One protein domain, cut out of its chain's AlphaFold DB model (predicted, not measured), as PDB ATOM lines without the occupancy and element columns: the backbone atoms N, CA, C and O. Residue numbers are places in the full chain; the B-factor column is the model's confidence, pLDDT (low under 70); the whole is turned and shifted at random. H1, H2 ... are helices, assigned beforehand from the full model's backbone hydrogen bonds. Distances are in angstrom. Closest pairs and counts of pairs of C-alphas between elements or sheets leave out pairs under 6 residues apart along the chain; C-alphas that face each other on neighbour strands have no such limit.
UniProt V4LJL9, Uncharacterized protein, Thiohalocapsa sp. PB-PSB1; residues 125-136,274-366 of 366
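This is residues 125 to 136 and 274 to 366 of the 366 residues of an uncharacterized protein of Thiohalocapsa sp. PB-PSB1 (UniProt V4LJL9). A small head of three short to medium helices, H2, H3 and H4, packed crosswise, with one long helix, H5, that runs past the head and sticks out of it as an arm from residue 347 on. The very short H1 lies near H4 and H5. The printed part has 105 residues with five named helices in the order H1, H2, H3, H4, H5 and no named strand, and its class is all helix. The whole is loose, with a radius of gyration of the C-alphas of 16.8 A, and spans 62 by 29 by 26 A; the arm makes the length.

H1 is residues 125 to 128, 5.0 A long, and begins at C-alpha 125 at (88.916, 39.670, -30.222). After the cut, H2 is residues 280 to 295, 22.0 A long, from C-alpha 280 at (102.042, 50.957, -33.899). H3 is residues 301 to 309, 11.6 A long, and H4 is residues 316 to 322, 10.9 A long. H5 is residues 329 to 362, 49.7 A long, and ends at C-alpha 362 at (65.799, 25.647, -49.540).

H4 is the hub and touches H2, H3 and H5. H4 and H3 touch, about perpendicular at 80 degrees; their closest C-alphas, of Ala 319 and Ala 302, are 5.3 A apart. H2 touches H4 with residues 284 to 288 alone, at a steep tilt of 66 degrees, opposite ways; the closest C-alphas, of Ala 285 and Tyr 322, are 4.5 A apart. H2 touches H3 with residues 288 to 292 alone, at a steep tilt of 64 degrees, opposite ways; the closest C-alphas, of Ala 288 and Tyr 305, are 6.0 A apart. H4 and H5 form a helical hairpin at a steep tilt of 44 degrees, opposite ways; H5 touches H4 with residues 339 to 346 alone, and the closest C-alphas, of Leu 320 and Met 339, are 6.9 A apart. H1 is close to H4 but not clearly touching; the closest C-alphas, of Val 125 and Ser 321, are 6.4 A apart. H2 and H5 are apart. Residues 133 to 134 pair with residues 325 to 326, parallel. In H3 and H5 every O i to N i+4 pair is within hydrogen-bond range; in H2 it is 11 of 12 and in H4 0 of 3, where 4 of 4 O i to N i+3 pairs are within range, while H1 is too short for an O i to N i+4 pair.

The C-alphas farthest apart, of Pro 136 and Pro 366, are 61.8 A apart. Residues 347 to 366, of which 347 to 362 belong to H5, stand free; without them the body spans 35 by 25 by 23 A. Residues 137 to 273 are not printed, and C-alphas 136 and 274 are 11.9 A apart across the cut. Of the links that are printed whole, H2 to H3 is tight, and H3 to H4 and H4 to H5 are short. The mean pLDDT of the printed part is 83.9; residue 125, residues 129 to 130, residue 313 and residues 361 to 366 are under 70.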
ATOM      1  N   VAL A 125      89.527  38.370 -30.556       69.56
ATOM      2  CA  VAL A 125      88.916  39.670 -30.222       69.56
ATOM      3  C   VAL A 125      88.038  39.545 -28.977       69.56
ATOM      4  O   VAL A 125      88.084  40.418 -28.127       69.56
ATOM      5  N   LYS A 126      87.284  38.452 -28.818       71.94
ATOM      6  CA  LYS A 126      86.461  38.205 -27.626       71.94
ATOM      7  C   LYS A 126      87.314  38.067 -26.362       71.94
ATOM      8  O   LYS A 126      86.947  38.627 -25.338       71.94
ATOM      9  N   ALA A 127      88.451  37.375 -26.447       75.19
ATOM     10  CA  ALA A 127      89.404  37.264 -25.346       75.19
ATOM     11  C   ALA A 127      90.068  38.611 -25.014       75.19
ATOM     12  O   ALA A 127      90.127  38.985 -23.849       75.19
ATOM     13  N   GLU A 128      90.510  39.371 -26.023       70.00
ATOM     14  CA  GLU A 128      91.069  40.723 -25.838       70.00
ATOM     15  C   GLU A 128      90.027  41.690 -25.245       70.00
ATOM     16  O   GLU A 128      90.359  42.520 -24.407       70.00
ATOM     17  N   ASN A 129      88.758  41.538 -25.622       68.62
ATOM     18  CA  ASN A 129      87.638  42.315 -25.098       68.62
ATOM     19  C   ASN A 129      87.180  41.856 -23.702       68.62
ATOM     20  O   ASN A 129      86.344  42.511 -23.094       68.62
ATOM     21  N   ALA A 130      87.650  40.725 -23.179       67.88
ATOM     22  CA  ALA A 130      87.312  40.321 -21.814       67.88
ATOM     23  C   ALA A 130      88.161  41.066 -20.769       67.88
ATOM     24  O   ALA A 130      87.774  41.114 -19.604       67.88
ATOM     25  N   ASP A 131      89.294  41.644 -21.185       76.94
ATOM     26  CA  ASP A 131      90.281  42.252 -20.296       76.94
ATOM     27  C   ASP A 131      90.788  43.586 -20.863       76.94
ATOM     28  O   ASP A 131      91.864  43.693 -21.462       76.94
ATOM     29  N   LEU A 132      89.963  44.626 -20.711       86.19
ATOM     30  CA  LEU A 132      90.351  45.987 -21.068       86.19
ATOM     31  C   LEU A 132      91.577  46.423 -20.264       86.19
ATOM     32  O   LEU A 132      91.649  46.295 -19.043       86.19
ATOM     33  N   VAL A 133      92.521  47.052 -20.950       91.69
ATOM     34  CA  VAL A 133      93.772  47.509 -20.357       91.69
ATOM     35  C   VAL A 133      93.623  48.942 -19.861       91.69
ATOM     36  O   VAL A 133      93.347  49.857 -20.640       91.69
ATOM     37  N   LEU A 134      93.871  49.170 -18.572       93.31
ATOM     38  CA  LEU A 134      93.926  50.521 -18.015       93.31
ATOM     39  C   LEU A 134      95.232  51.225 -18.422       93.31
ATOM     40  O   LEU A 134      96.319  50.700 -18.190       93.31
ATOM     41  N   VAL A 135      95.128  52.441 -18.962       95.44
ATOM     42  CA  VAL A 135      96.269  53.309 -19.302       95.44
ATOM     43  C   VAL A 135      96.177  54.597 -18.476       95.44
ATOM     44  O   VAL A 135      95.674  55.609 -18.961       95.44
ATOM     45  N   PRO A 136      96.612  54.580 -17.203       90.00
ATOM     46  CA  PRO A 136      96.410  55.714 -16.302       90.00
ATOM     47  C   PRO A 136      97.265  56.934 -16.677       90.00
ATOM     48  O   PRO A 136      96.843  58.065 -16.471       90.00
ATOM     49  N   LYS A 274     103.417  48.227 -18.469       89.38
ATOM     50  CA  LYS A 274     104.612  47.367 -18.613       89.38
ATOM     51  C   LYS A 274     104.324  45.975 -19.180       89.38
ATOM     52  O   LYS A 274     105.108  45.476 -19.980       89.38
ATOM     53  N   ASP A 275     103.188  45.388 -18.815       88.12
ATOM     54  CA  ASP A 275     102.819  44.021 -19.209       88.12
ATOM     55  C   ASP A 275     102.018  43.972 -20.515       88.12
ATOM     56  O   ASP A 275     101.408  42.959 -20.856       88.12
ATOM     57  N   GLN A 276     101.982  45.084 -21.252       92.31
ATOM     58  CA  GLN A 276     101.176  45.215 -22.455       92.31
ATOM     59  C   GLN A 276     102.062  45.461 -23.669       92.31
ATOM     60  O   GLN A 276     102.972  46.293 -23.625       92.31
ATOM     61  N   PRO A 277     101.796  44.787 -24.800       92.00
ATOM     62  CA  PRO A 277     102.573  44.998 -26.006       92.00
ATOM     63  C   PRO A 277     102.438  46.452 -26.459       92.00
ATOM     64  O   PRO A 277     101.331  46.944 -26.646       92.00
ATOM     65  N   LEU A 278     103.567  47.121 -26.686       95.25
ATOM     66  CA  LEU A 278     103.608  48.423 -27.343       95.25
ATOM     67  C   LEU A 278     103.945  48.224 -28.825       95.25
ATOM     68  O   LEU A 278     105.020  47.723 -29.186       95.25
ATOM     69  N   SER A 279     102.992  48.578 -29.686       96.62
ATOM     70  CA  SER A 279     103.132  48.524 -31.142       96.62
ATOM     71  C   SER A 279     102.411  49.689 -31.817       96.62
ATOM     72  O   SER A 279     101.533  50.317 -31.227       96.62
ATOM     73  N   LEU A 280     102.722  49.934 -33.091       96.75
ATOM     74  CA  LEU A 280     102.042  50.957 -33.899       96.75
ATOM     75  C   LEU A 280     100.520  50.742 -33.978       96.75
ATOM     76  O   LEU A 280      99.764  51.704 -34.092       96.75
ATOM     77  N   LYS A 281     100.058  49.483 -33.917       94.00
ATOM     78  CA  LYS A 281      98.623  49.162 -33.890       94.00
ATOM     79  C   LYS A 281      97.978  49.668 -32.597       94.00
ATOM     80  O   LYS A 281      96.876  50.208 -32.648       94.00
ATOM     81  N   GLU A 282      98.676  49.529 -31.474       95.56
ATOM     82  CA  GLU A 282      98.153  49.934 -30.170       95.56
ATOM     83  C   GLU A 282      98.049  51.448 -30.030       95.56
ATOM     84  O   GLU A 282      97.080  51.927 -29.448       95.56
ATOM     85  N   LEU A 283      98.957  52.215 -30.650       97.12
ATOM     86  CA  LEU A 283      98.834  53.677 -30.708       97.12
ATOM     87  C   LEU A 283      97.506  54.114 -31.328       97.12
ATOM     88  O   LEU A 283      96.859  55.032 -30.834       97.12
ATOM     89  N   ARG A 284      97.068  53.429 -32.392       97.25
ATOM     90  CA  ARG A 284      95.793  53.724 -33.055       97.25
ATOM     91  C   ARG A 284      94.583  53.374 -32.185       97.25
ATOM     92  O   ARG A 284      93.597  54.105 -32.224       97.25
ATOM     93  N   ALA A 285      94.645  52.276 -31.433       95.62
ATOM     94  CA  ALA A 285      93.587  51.898 -30.496       95.62
ATOM     95  C   ALA A 285      93.510  52.880 -29.314       95.62
ATOM     96  O   ALA A 285      92.433  53.390 -29.020       95.62
ATOM     97  N   LEU A 286      94.651  53.227 -28.709       97.44
ATOM     98  CA  LEU A 286      94.708  54.215 -27.629       97.44
ATOM     99  C   LEU A 286      94.226  55.596 -28.098       97.44
ATOM    100  O   LEU A 286      93.439  56.233 -27.403       97.44
ATOM    101  N   TYR A 287      94.639  56.037 -29.292       98.56
ATOM    102  CA  TYR A 287      94.141  57.276 -29.894       98.56
ATOM    103  C   TYR A 287      92.612  57.300 -29.958       98.56
ATOM    104  O   TYR A 287      92.016  58.323 -29.636       98.56
ATOM    105  N   ALA A 288      91.975  56.198 -30.368       97.56
ATOM    106  CA  ALA A 288      90.526  56.153 -30.513       97.56
ATOM    107  C   ALA A 288      89.814  56.361 -29.167       97.56
ATOM    108  O   ALA A 288      88.849  57.122 -29.107       97.56
ATOM    109  N   GLU A 289      90.329  55.763 -28.088       97.06
ATOM    110  CA  GLU A 289      89.767  55.947 -26.746       97.06
ATOM    111  C   GLU A 289      90.000  57.367 -26.216       97.06
ATOM    112  O   GLU A 289      89.058  58.002 -25.741       97.06
ATOM    113  N   ILE A 290      91.212  57.916 -26.362       98.06
ATOM    114  CA  ILE A 290      91.495  59.305 -25.959       98.06
ATOM    115  C   ILE A 290      90.616  60.278 -26.745       98.06
ATOM    116  O   ILE A 290      90.016  61.186 -26.165       98.06
ATOM    117  N   ALA A 291      90.491  60.077 -28.054       98.19
ATOM    118  CA  ALA A 291      89.660  60.922 -28.891       98.19
ATOM    119  C   ALA A 291      88.177  60.822 -28.510       98.19
ATOM    120  O   ALA A 291      87.474  61.829 -28.556       98.19
ATOM    121  N   TYR A 292      87.699  59.639 -28.119       96.56
ATOM    122  CA  TYR A 292      86.319  59.457 -27.675       96.56
ATOM    123  C   TYR A 292      86.043  60.244 -26.398       96.56
ATOM    124  O   TYR A 292      85.118  61.048 -26.368       96.56
ATOM    125  N   VAL A 293      86.896  60.095 -25.384       94.62
ATOM    126  CA  VAL A 293      86.729  60.791 -24.100       94.62
ATOM    127  C   VAL A 293      86.738  62.317 -24.259       94.62
ATOM    128  O   VAL A 293      86.019  63.004 -23.540       94.62
ATOM    129  N   ASN A 294      87.511  62.853 -25.208       95.81
ATOM    130  CA  ASN A 294      87.695  64.302 -25.357       95.81
ATOM    131  C   ASN A 294      86.798  64.961 -26.420       95.81
ATOM    132  O   ASN A 294      86.495  66.147 -26.306       95.81
ATOM    133  N   PHE A 295      86.394  64.234 -27.467       96.62
ATOM    134  CA  PHE A 295      85.739  64.824 -28.643       96.62
ATOM    135  C   PHE A 295      84.450  64.120 -29.065       96.62
ATOM    136  O   PHE A 295      83.809  64.564 -30.026       96.62
ATOM    137  N   ALA A 296      84.060  63.014 -28.423       93.81
ATOM    138  CA  ALA A 296      82.827  62.351 -28.811       93.81
ATOM    139  C   ALA A 296      81.617  63.252 -28.520       93.81
ATOM    140  O   ALA A 296      81.462  63.747 -27.402       93.81
ATOM    141  N   PRO A 297      80.715  63.450 -29.500       90.88
ATOM    142  CA  PRO A 297      79.380  63.937 -29.190       90.88
ATOM    143  C   PRO A 297      78.643  62.875 -28.356       90.88
ATOM    144  O   PRO A 297      79.189  61.815 -28.057       90.88
ATOM    145  N   ARG A 298      77.372  63.109 -28.018       88.25
ATOM    146  CA  ARG A 298      76.520  62.100 -27.361       88.25
ATOM    147  C   ARG A 298      76.275  60.899 -28.293       88.25
ATOM    148  O   ARG A 298      75.256  60.825 -28.969       88.25
ATOM    149  N   THR A 299      77.244  59.995 -28.373       88.88
ATOM    150  CA  THR A 299      77.273  58.793 -29.211       88.88
ATOM    151  C   THR A 299      78.066  57.699 -28.498       88.88
ATOM    152  O   THR A 299      78.820  57.998 -27.574       88.88
ATOM    153  N   THR A 300      77.910  56.440 -28.907       88.00
ATOM    154  CA  THR A 300      78.683  55.336 -28.322       88.00
ATOM    155  C   THR A 300      80.056  55.195 -28.986       88.00
ATOM    156  O   THR A 300      80.344  55.814 -30.018       88.00
ATOM    157  N   ARG A 301      80.939  54.380 -28.392       90.69
ATOM    158  CA  ARG A 301      82.319  54.202 -28.873       90.69
ATOM    159  C   ARG A 301      82.378  53.700 -30.312       90.69
ATOM    160  O   ARG A 301      83.142  54.242 -31.101       90.69
ATOM    161  N   ALA A 302      81.577  52.697 -30.677       89.69
ATOM    162  CA  ALA A 302      81.689  52.056 -31.991       89.69
ATOM    163  C   ALA A 302      81.419  53.013 -33.167       89.69
ATOM    164  O   ALA A 302      82.293  53.110 -34.033       89.69
ATOM    165  N   PRO A 303      80.298  53.761 -33.206       89.94
ATOM    166  CA  PRO A 303      80.056  54.749 -34.257       89.94
ATOM    167  C   PRO A 303      81.123  55.847 -34.290       89.94
ATOM    168  O   PRO A 303      81.585  56.239 -35.363       89.94
ATOM    169  N   PHE A 304      81.569  56.320 -33.121       93.44
ATOM    170  CA  PHE A 304      82.623  57.329 -33.054       93.44
ATOM    171  C   PHE A 304      83.946  56.814 -33.631       93.44
ATOM    172  O   PHE A 304      84.547  57.476 -34.479       93.44
ATOM    173  N   TYR A 305      84.370  55.620 -33.214       94.31
ATOM    174  CA  TYR A 305      85.579  54.951 -33.689       94.31
ATOM    175  C   TYR A 305      85.505  54.708 -35.195       94.31
ATOM    176  O   TYR A 305      86.450  55.044 -35.903       94.31
ATOM    177  N   ALA A 306      84.392  54.170 -35.703       91.00
ATOM    178  CA  ALA A 306      84.198  53.935 -37.132       91.00
ATOM    179  C   ALA A 306      84.414  55.222 -37.942       91.00
ATOM    180  O   ALA A 306      85.229  55.234 -38.869       91.00
ATOM    181  N   ARG A 307      83.798  56.327 -37.505       91.75
ATOM    182  CA  ARG A 307      83.919  57.642 -38.143       91.75
ATOM    183  C   ARG A 307      85.355  58.161 -38.159       91.75
ATOM    184  O   ARG A 307      85.879  58.492 -39.219       91.75
ATOM    185  N   ILE A 308      86.021  58.226 -37.003       94.88
ATOM    186  CA  ILE A 308      87.368  58.819 -36.939       94.88
ATOM    187  C   ILE A 308      88.428  57.901 -37.553       94.88
ATOM    188  O   ILE A 308      89.438  58.379 -38.060       94.88
ATOM    189  N   LEU A 309      88.228  56.579 -37.544       93.94
ATOM    190  CA  LEU A 309      89.159  55.601 -38.112       93.94
ATOM    191  C   LEU A 309      88.897  55.328 -39.603       93.94
ATOM    192  O   LEU A 309      89.679  54.600 -40.224       93.94
ATOM    193  N   GLY A 310      87.867  55.937 -40.195       89.19
ATOM    194  CA  GLY A 310      87.536  55.812 -41.614       89.19
ATOM    195  C   GLY A 310      87.067  54.411 -42.003       89.19
ATOM    196  O   GLY A 310      87.499  53.886 -43.034       89.19
ATOM    197  N   HIS A 311      86.271  53.776 -41.139       85.62
ATOM    198  CA  HIS A 311      85.467  52.606 -41.495       85.62
ATOM    199  C   HIS A 311      84.164  53.068 -42.175       85.62
ATOM    200  O   HIS A 311      83.860  54.258 -42.164       85.62
ATOM    201  N   GLY A 312      83.424  52.148 -42.802       75.38
ATOM    202  CA  GLY A 312      82.081  52.467 -43.303       75.38
ATOM    203  C   GLY A 312      81.119  52.733 -42.142       75.38
ATOM    204  O   GLY A 312      81.302  52.165 -41.065       75.38
ATOM    205  N   ASP A 313      80.099  53.565 -42.360       68.94
ATOM    206  CA  ASP A 313      79.168  53.999 -41.305       68.94
ATOM    207  C   ASP A 313      78.418  52.824 -40.643       68.94
ATOM    208  O   ASP A 313      78.102  52.872 -39.454       68.94
ATOM    209  N   GLU A 314      78.213  51.726 -41.374       71.81
ATOM    210  CA  GLU A 314      77.583  50.503 -40.859       71.81
ATOM    211  C   GLU A 314      78.577  49.472 -40.287       71.81
ATOM    212  O   GLU A 314      78.175  48.480 -39.663       71.81
ATOM    213  N   ASP A 315      79.886  49.701 -40.447       74.94
ATOM    214  CA  ASP A 315      80.943  48.801 -39.976       74.94
ATOM    215  C   ASP A 315      81.322  49.073 -38.512       74.94
ATOM    216  O   ASP A 315      82.443  49.451 -38.151       74.94
ATOM    217  N   LEU A 316      80.348  48.826 -37.639       76.31
ATOM    218  CA  LEU A 316      80.506  48.918 -36.189       76.31
ATOM    219  C   LEU A 316      81.328  47.752 -35.618       76.31
ATOM    220  O   LEU A 316      81.890  47.852 -34.529       76.31
ATOM    221  N   THR A 317      81.436  46.640 -36.350       73.81
ATOM    222  CA  THR A 317      82.124  45.435 -35.864       73.81
ATOM    223  C   THR A 317      83.640  45.535 -35.972       73.81
ATOM    224  O   THR A 317      84.341  45.020 -35.103       73.81
ATOM    225  N   THR A 318      84.167  46.244 -36.975       79.44
ATOM    226  CA  THR A 318      85.611  46.505 -37.068       79.44
ATOM    227  C   THR A 318      86.085  47.463 -35.969       79.44
ATOM    228  O   THR A 318      87.248  47.405 -35.564       79.44
ATOM    229  N   ALA A 319      85.198  48.306 -35.425       81.62
ATOM    230  CA  ALA A 319      85.521  49.178 -34.293       81.62
ATOM    231  C   ALA A 319      85.876  48.394 -33.015       81.62
ATOM    232  O   ALA A 319      86.741  48.845 -32.264       81.62
ATOM    233  N   LEU A 320      85.303  47.196 -32.814       82.31
ATOM    234  CA  LEU A 320      85.594  46.329 -31.660       82.31
ATOM    235  C   LEU A 320      87.084  46.027 -31.514       82.31
ATOM    236  O   LEU A 320      87.601  45.973 -30.411       82.31
ATOM    237  N   SER A 321      87.803  45.886 -32.628       83.69
ATOM    238  CA  SER A 321      89.234  45.557 -32.618       83.69
ATOM    239  C   SER A 321      90.142  46.691 -32.127       83.69
ATOM    240  O   SER A 321      91.359  46.508 -32.071       83.69
ATOM    241  N   TYR A 322      89.568  47.857 -31.822       89.62
ATOM    242  CA  TYR A 322      90.253  49.010 -31.237       89.62
ATOM    243  C   TYR A 322      89.783  49.306 -29.804       89.62
ATOM    244  O   TYR A 322      90.413  50.116 -29.131       89.62
ATOM    245  N   MET A 323      88.718  48.655 -29.316       89.88
ATOM    246  CA  MET A 323      88.204  48.813 -27.949       89.88
ATOM    247  C   MET A 323      89.021  47.960 -26.974       89.88
ATOM    248  O   MET A 323      88.544  46.969 -26.443       89.88
ATOM    249  N   ARG A 324      90.291  48.319 -26.792       89.56
ATOM    250  CA  ARG A 324      91.229  47.559 -25.951       89.56
ATOM    251  C   ARG A 324      91.651  48.306 -24.692       89.56
ATOM    252  O   ARG A 324      91.984  47.690 -23.685       89.56
ATOM    253  N   TYR A 325      91.679  49.631 -24.764       93.06
ATOM    254  CA  TYR A 325      92.212  50.483 -23.713       93.06
ATOM    255  C   TYR A 325      91.098  51.249 -23.019       93.06
ATOM    256  O   TYR A 325      90.097  51.601 -23.636       93.06
ATOM    257  N   SER A 326      91.313  51.544 -21.742       93.25
ATOM    258  CA  SER A 326      90.498  52.471 -20.973       93.25
ATOM    259  C   SER A 326      91.380  53.477 -20.246       93.25
ATOM    260  O   SER A 326      92.468  53.143 -19.775       93.25
ATOM    261  N   LEU A 327      90.895  54.712 -20.118       94.19
ATOM    262  CA  LEU A 327      91.608  55.800 -19.439       94.19
ATOM    263  C   LEU A 327      91.272  55.885 -17.944       94.19
ATOM    264  O   LEU A 327      91.955  56.568 -17.187       94.19
ATOM    265  N   SER A 328      90.212  55.203 -17.499       90.00
ATOM    266  CA  SER A 328      89.797  55.158 -16.094       90.00
ATOM    267  C   SER A 328      89.042  53.867 -15.770       90.00
ATOM    268  O   SER A 328      88.528  53.178 -16.653       90.00
ATOM    269  N   ARG A 329      88.923  53.527 -14.481       87.38
ATOM    270  CA  ARG A 329      88.119  52.364 -14.054       87.38
ATOM    271  C   ARG A 329      86.637  52.515 -14.404       87.38
ATOM    272  O   ARG A 329      85.975  51.517 -14.660       87.38
ATOM    273  N   GLN A 330      86.123  53.743 -14.426       85.44
ATOM    274  CA  GLN A 330      84.741  54.014 -14.816       85.44
ATOM    275  C   GLN A 330      84.542  53.789 -16.320       85.44
ATOM    276  O   GLN A 330      83.687  53.001 -16.713       85.44
ATOM    277  N   ALA A 331      85.409  54.383 -17.148       83.88
ATOM    278  CA  ALA A 331      85.382  54.192 -18.598       83.88
ATOM    279  C   ALA A 331      85.571  52.717 -18.993       83.88
ATOM    280  O   ALA A 331      85.028  52.275 -20.002       83.88
ATOM    281  N   MET A 332      86.281  51.941 -18.167       84.75
ATOM    282  CA  MET A 332      86.486  50.509 -18.370       84.75
ATOM    283  C   MET A 332      85.178  49.728 -18.220       84.75
ATOM    284  O   MET A 332      84.873  48.895 -19.065       84.75
ATOM    285  N   LYS A 333      84.375  50.026 -17.189       83.44
ATOM    286  CA  LYS A 333      83.061  49.390 -17.003       83.44
ATOM    287  C   LYS A 333      82.128  49.687 -18.178       83.44
ATOM    288  O   LYS A 333      81.578  48.767 -18.771       83.44
ATOM    289  N   GLU A 334      82.037  50.956 -18.571       83.69
ATOM    290  CA  GLU A 334      81.216  51.394 -19.710       83.69
ATOM    291  C   GLU A 334      81.686  50.784 -21.039       83.69
ATOM    292  O   GLU A 334      80.881  50.416 -21.892       83.69
ATOM    293  N   GLY A 335      83.004  50.676 -21.230       82.31
ATOM    294  CA  GLY A 335      83.597  50.005 -22.383       82.31
ATOM    295  C   GLY A 335      83.213  48.528 -22.435       82.31
ATOM    296  O   GLY A 335      82.800  48.044 -23.487       82.31
ATOM    297  N   GLN A 336      83.275  47.831 -21.297       83.38
ATOM    298  CA  GLN A 336      82.913  46.418 -21.200       83.38
ATOM    299  C   GLN A 336      81.436  46.171 -21.538       83.38
ATOM    300  O   GLN A 336      81.116  45.237 -22.274       83.38
ATOM    301  N   GLU A 337      80.535  47.021 -21.042       82.94
ATOM    302  CA  GLU A 337      79.099  46.940 -21.330       82.94
ATOM    303  C   GLU A 337      78.802  47.116 -22.826       82.94
ATOM    304  O   GLU A 337      78.087  46.304 -23.422       82.94
ATOM    305  N   GLU A 338      79.398  48.130 -23.460       83.06
ATOM    306  CA  GLU A 338      79.217  48.375 -24.895       83.06
ATOM    307  C   GLU A 338      79.800  47.233 -25.740       83.06
ATOM    308  O   GLU A 338      79.176  46.790 -26.705       83.06
ATOM    309  N   MET A 339      80.965  46.693 -25.371       81.69
ATOM    310  CA  MET A 339      81.543  45.543 -26.071       81.69
ATOM    311  C   MET A 339      80.684  44.286 -25.953       81.69
ATOM    312  O   MET A 339      80.511  43.579 -26.949       81.69
ATOM    313  N   ASN A 340      80.120  44.015 -24.774       81.19
ATOM    314  CA  ASN A 340      79.197  42.898 -24.581       81.19
ATOM    315  C   ASN A 340      77.967  43.060 -25.487       81.19
ATOM    316  O   ASN A 340      77.607  42.136 -26.218       81.19
ATOM    317  N   ARG A 341      77.382  44.265 -25.532       82.81
ATOM    318  CA  ARG A 341      76.251  44.592 -26.413       82.81
ATOM    319  C   ARG A 341      76.583  44.385 -27.893       82.81
ATOM    320  O   ARG A 341      75.803  43.782 -28.627       82.81
ATOM    321  N   LEU A 342      77.727  44.888 -28.348       81.50
ATOM    322  CA  LEU A 342      78.156  44.783 -29.745       81.50
ATOM    323  C   LEU A 342      78.512  43.347 -30.145       81.50
ATOM    324  O   LEU A 342      78.272  42.958 -31.287       81.50
ATOM    325  N   THR A 343      79.051  42.556 -29.215       78.94
ATOM    326  CA  THR A 343      79.318  41.127 -29.432       78.94
ATOM    327  C   THR A 343      78.010  40.375 -29.670       78.94
ATOM    328  O   THR A 343      77.897  39.689 -30.682       78.94
ATOM    329  N   LEU A 344      76.989  40.613 -28.839       79.38
ATOM    330  CA  LEU A 344      75.653  40.031 -29.019       79.38
ATOM    331  C   LEU A 344      75.002  40.464 -30.341       79.38
ATOM    332  O   LEU A 344      74.462  39.636 -31.070       79.38
ATOM    333  N   LEU A 345      75.086  41.751 -30.701       79.31
ATOM    334  CA  LEU A 345      74.568  42.247 -31.985       79.31
ATOM    335  C   LEU A 345      75.254  41.581 -33.183       79.31
ATOM    336  O   LEU A 345      74.616  41.317 -34.202       79.31
ATOM    337  N   ARG A 346      76.558  41.325 -33.076       76.38
ATOM    338  CA  ARG A 346      77.335  40.659 -34.121       76.38
ATOM    339  C   ARG A 346      76.978  39.179 -34.243       76.38
ATOM    340  O   ARG A 346      76.877  38.698 -35.367       76.38
ATOM    341  N   GLU A 347      76.806  38.484 -33.120       77.88
ATOM    342  CA  GLU A 347      76.347  37.089 -33.079       77.88
ATOM    343  C   GLU A 347      74.947  36.974 -33.704       77.88
ATOM    344  O   GLU A 347      74.777  36.216 -34.655       77.88
ATOM    345  N   LYS A 348      74.007  37.850 -33.324       79.50
ATOM    346  CA  LYS A 348      72.667  37.903 -33.927       79.50
ATOM    347  C   LYS A 348      72.697  38.132 -35.445       79.50
ATOM    348  O   LYS A 348      72.096  37.376 -36.194       79.50
ATOM    349  N   ARG A 349      73.455  39.127 -35.931       81.00
ATOM    350  CA  ARG A 349      73.590  39.379 -37.384       81.00
ATOM    351  C   ARG A 349      74.159  38.176 -38.141       81.00
ATOM    352  O   ARG A 349      73.874  38.006 -39.322       81.00
ATOM    353  N   ARG A 350      75.009  37.374 -37.493       76.56
ATOM    354  CA  ARG A 350      75.551  36.145 -38.078       76.56
ATOM    355  C   ARG A 350      74.471  35.073 -38.174       76.56
ATOM    356  O   ARG A 350      74.382  34.441 -39.218       76.56
ATOM    357  N   GLU A 351      73.688  34.875 -37.120       77.81
ATOM    358  CA  GLU A 351      72.559  33.937 -37.119       77.81
ATOM    359  C   GLU A 351      71.544  34.308 -38.203       77.81
ATOM    360  O   GLU A 351      71.209  33.460 -39.027       77.81
ATOM    361  N   ASP A 352      71.173  35.589 -38.292       80.62
ATOM    362  CA  ASP A 352      70.271  36.109 -39.324       80.62
ATOM    363  C   ASP A 352      70.818  35.839 -40.742       80.62
ATOM    364  O   ASP A 352      70.083  35.418 -41.633       80.62
ATOM    365  N   ALA A 353      72.126  36.031 -40.964       78.62
ATOM    366  CA  ALA A 353      72.762  35.781 -42.259       78.62
ATOM    367  C   ALA A 353      72.846  34.286 -42.617       78.62
ATOM    368  O   ALA A 353      72.734  33.934 -43.791       78.62
ATOM    369  N   ILE A 354      73.056  33.407 -41.630       75.44
ATOM    370  CA  ILE A 354      73.038  31.950 -41.835       75.44
ATOM    371  C   ILE A 354      71.618  31.498 -42.177       75.44
ATOM    372  O   ILE A 354      71.445  30.782 -43.159       75.44
ATOM    373  N   ALA A 355      70.618  31.964 -41.426       78.00
ATOM    374  CA  ALA A 355      69.216  31.638 -41.659       78.00
ATOM    375  C   ALA A 355      68.737  32.118 -43.039       78.00
ATOM    376  O   ALA A 355      68.090  31.363 -43.756       78.00
ATOM    377  N   ALA A 356      69.112  33.335 -43.449       79.69
ATOM    378  CA  ALA A 356      68.801  33.847 -44.784       79.69
ATOM    379  C   ALA A 356      69.431  32.991 -45.895       79.69
ATOM    380  O   ALA A 356      68.776  32.691 -46.887       79.69
ATOM    381  N   LYS A 357      70.683  32.550 -45.712       74.81
ATOM    382  CA  LYS A 357      71.362  31.687 -46.687       74.81
ATOM    383  C   LYS A 357      70.727  30.297 -46.780       74.81
ATOM    384  O   LYS A 357      70.637  29.765 -47.877       74.81
ATOM    385  N   GLN A 358      70.300  29.728 -45.652       73.81
ATOM    386  CA  GLN A 358      69.584  28.448 -45.623       73.81
ATOM    387  C   GLN A 358      68.221  28.560 -46.311       73.81
ATOM    388  O   GLN A 358      67.902  27.727 -47.146       73.81
ATOM    389  N   ALA A 359      67.472  29.634 -46.050       73.19
ATOM    390  CA  ALA A 359      66.198  29.882 -46.720       73.19
ATOM    391  C   ALA A 359      66.348  30.052 -48.245       73.19
ATOM    392  O   ALA A 359      65.506  29.570 -48.994       73.19
ATOM    393  N   ASP A 360      67.416  30.707 -48.714       70.00
ATOM    394  CA  ASP A 360      67.716  30.822 -50.149       70.00
ATOM    395  C   ASP A 360      68.123  29.474 -50.777       70.00
ATOM    396  O   ASP A 360      67.788  29.219 -51.932       70.00
ATOM    397  N   GLU A 361      68.834  28.606 -50.047       67.12
ATOM    398  CA  GLU A 361      69.192  27.250 -50.502       67.12
ATOM    399  C   GLU A 361      67.956  26.333 -50.576       67.12
ATOM    400  O   GLU A 361      67.762  25.664 -51.592       67.12
ATOM    401  N   ASP A 362      67.065  26.398 -49.582       66.00
ATOM    402  CA  ASP A 362      65.799  25.647 -49.540       66.00
ATOM    403  C   ASP A 362      64.813  26.069 -50.654       66.00
ATOM    404  O   ASP A 362      63.897  25.328 -51.004       66.00
ATOM    405  N   LEU A 363      64.987  27.259 -51.240       60.28
ATOM    406  CA  LEU A 363      64.201  27.741 -52.384       60.28
ATOM    407  C   LEU A 363      64.739  27.261 -53.745       60.28
ATOM    408  O   LEU A 363      64.058  27.433 -54.760       60.28
ATOM    409  N   ILE A 364      65.954  26.705 -53.793       53.34
ATOM    410  CA  ILE A 364      66.635  26.282 -55.029       53.34
ATOM    411  C   ILE A 364      66.549  24.760 -55.243       53.34
ATOM    412  O   ILE A 364      66.602  24.317 -56.393       53.34
ATOM    413  N   GLU A 365      66.351  23.967 -54.190       41.56
ATOM    414  CA  GLU A 365      66.103  22.521 -54.289       41.56
ATOM    415  C   GLU A 365      64.625  22.184 -53.999       41.56
ATOM    416  O   GLU A 365      64.218  22.215 -52.839       41.56
ATOM    417  N   PRO A 366      63.798  21.883 -55.026       42.00
ATOM    418  CA  PRO A 366      62.471  21.297 -54.827       42.00
ATOM    419  C   PRO A 366      62.510  19.820 -54.419       42.00
ATOM    420  O   PRO A 366      63.399  19.079 -54.908       42.00
TER     421      PRO A 366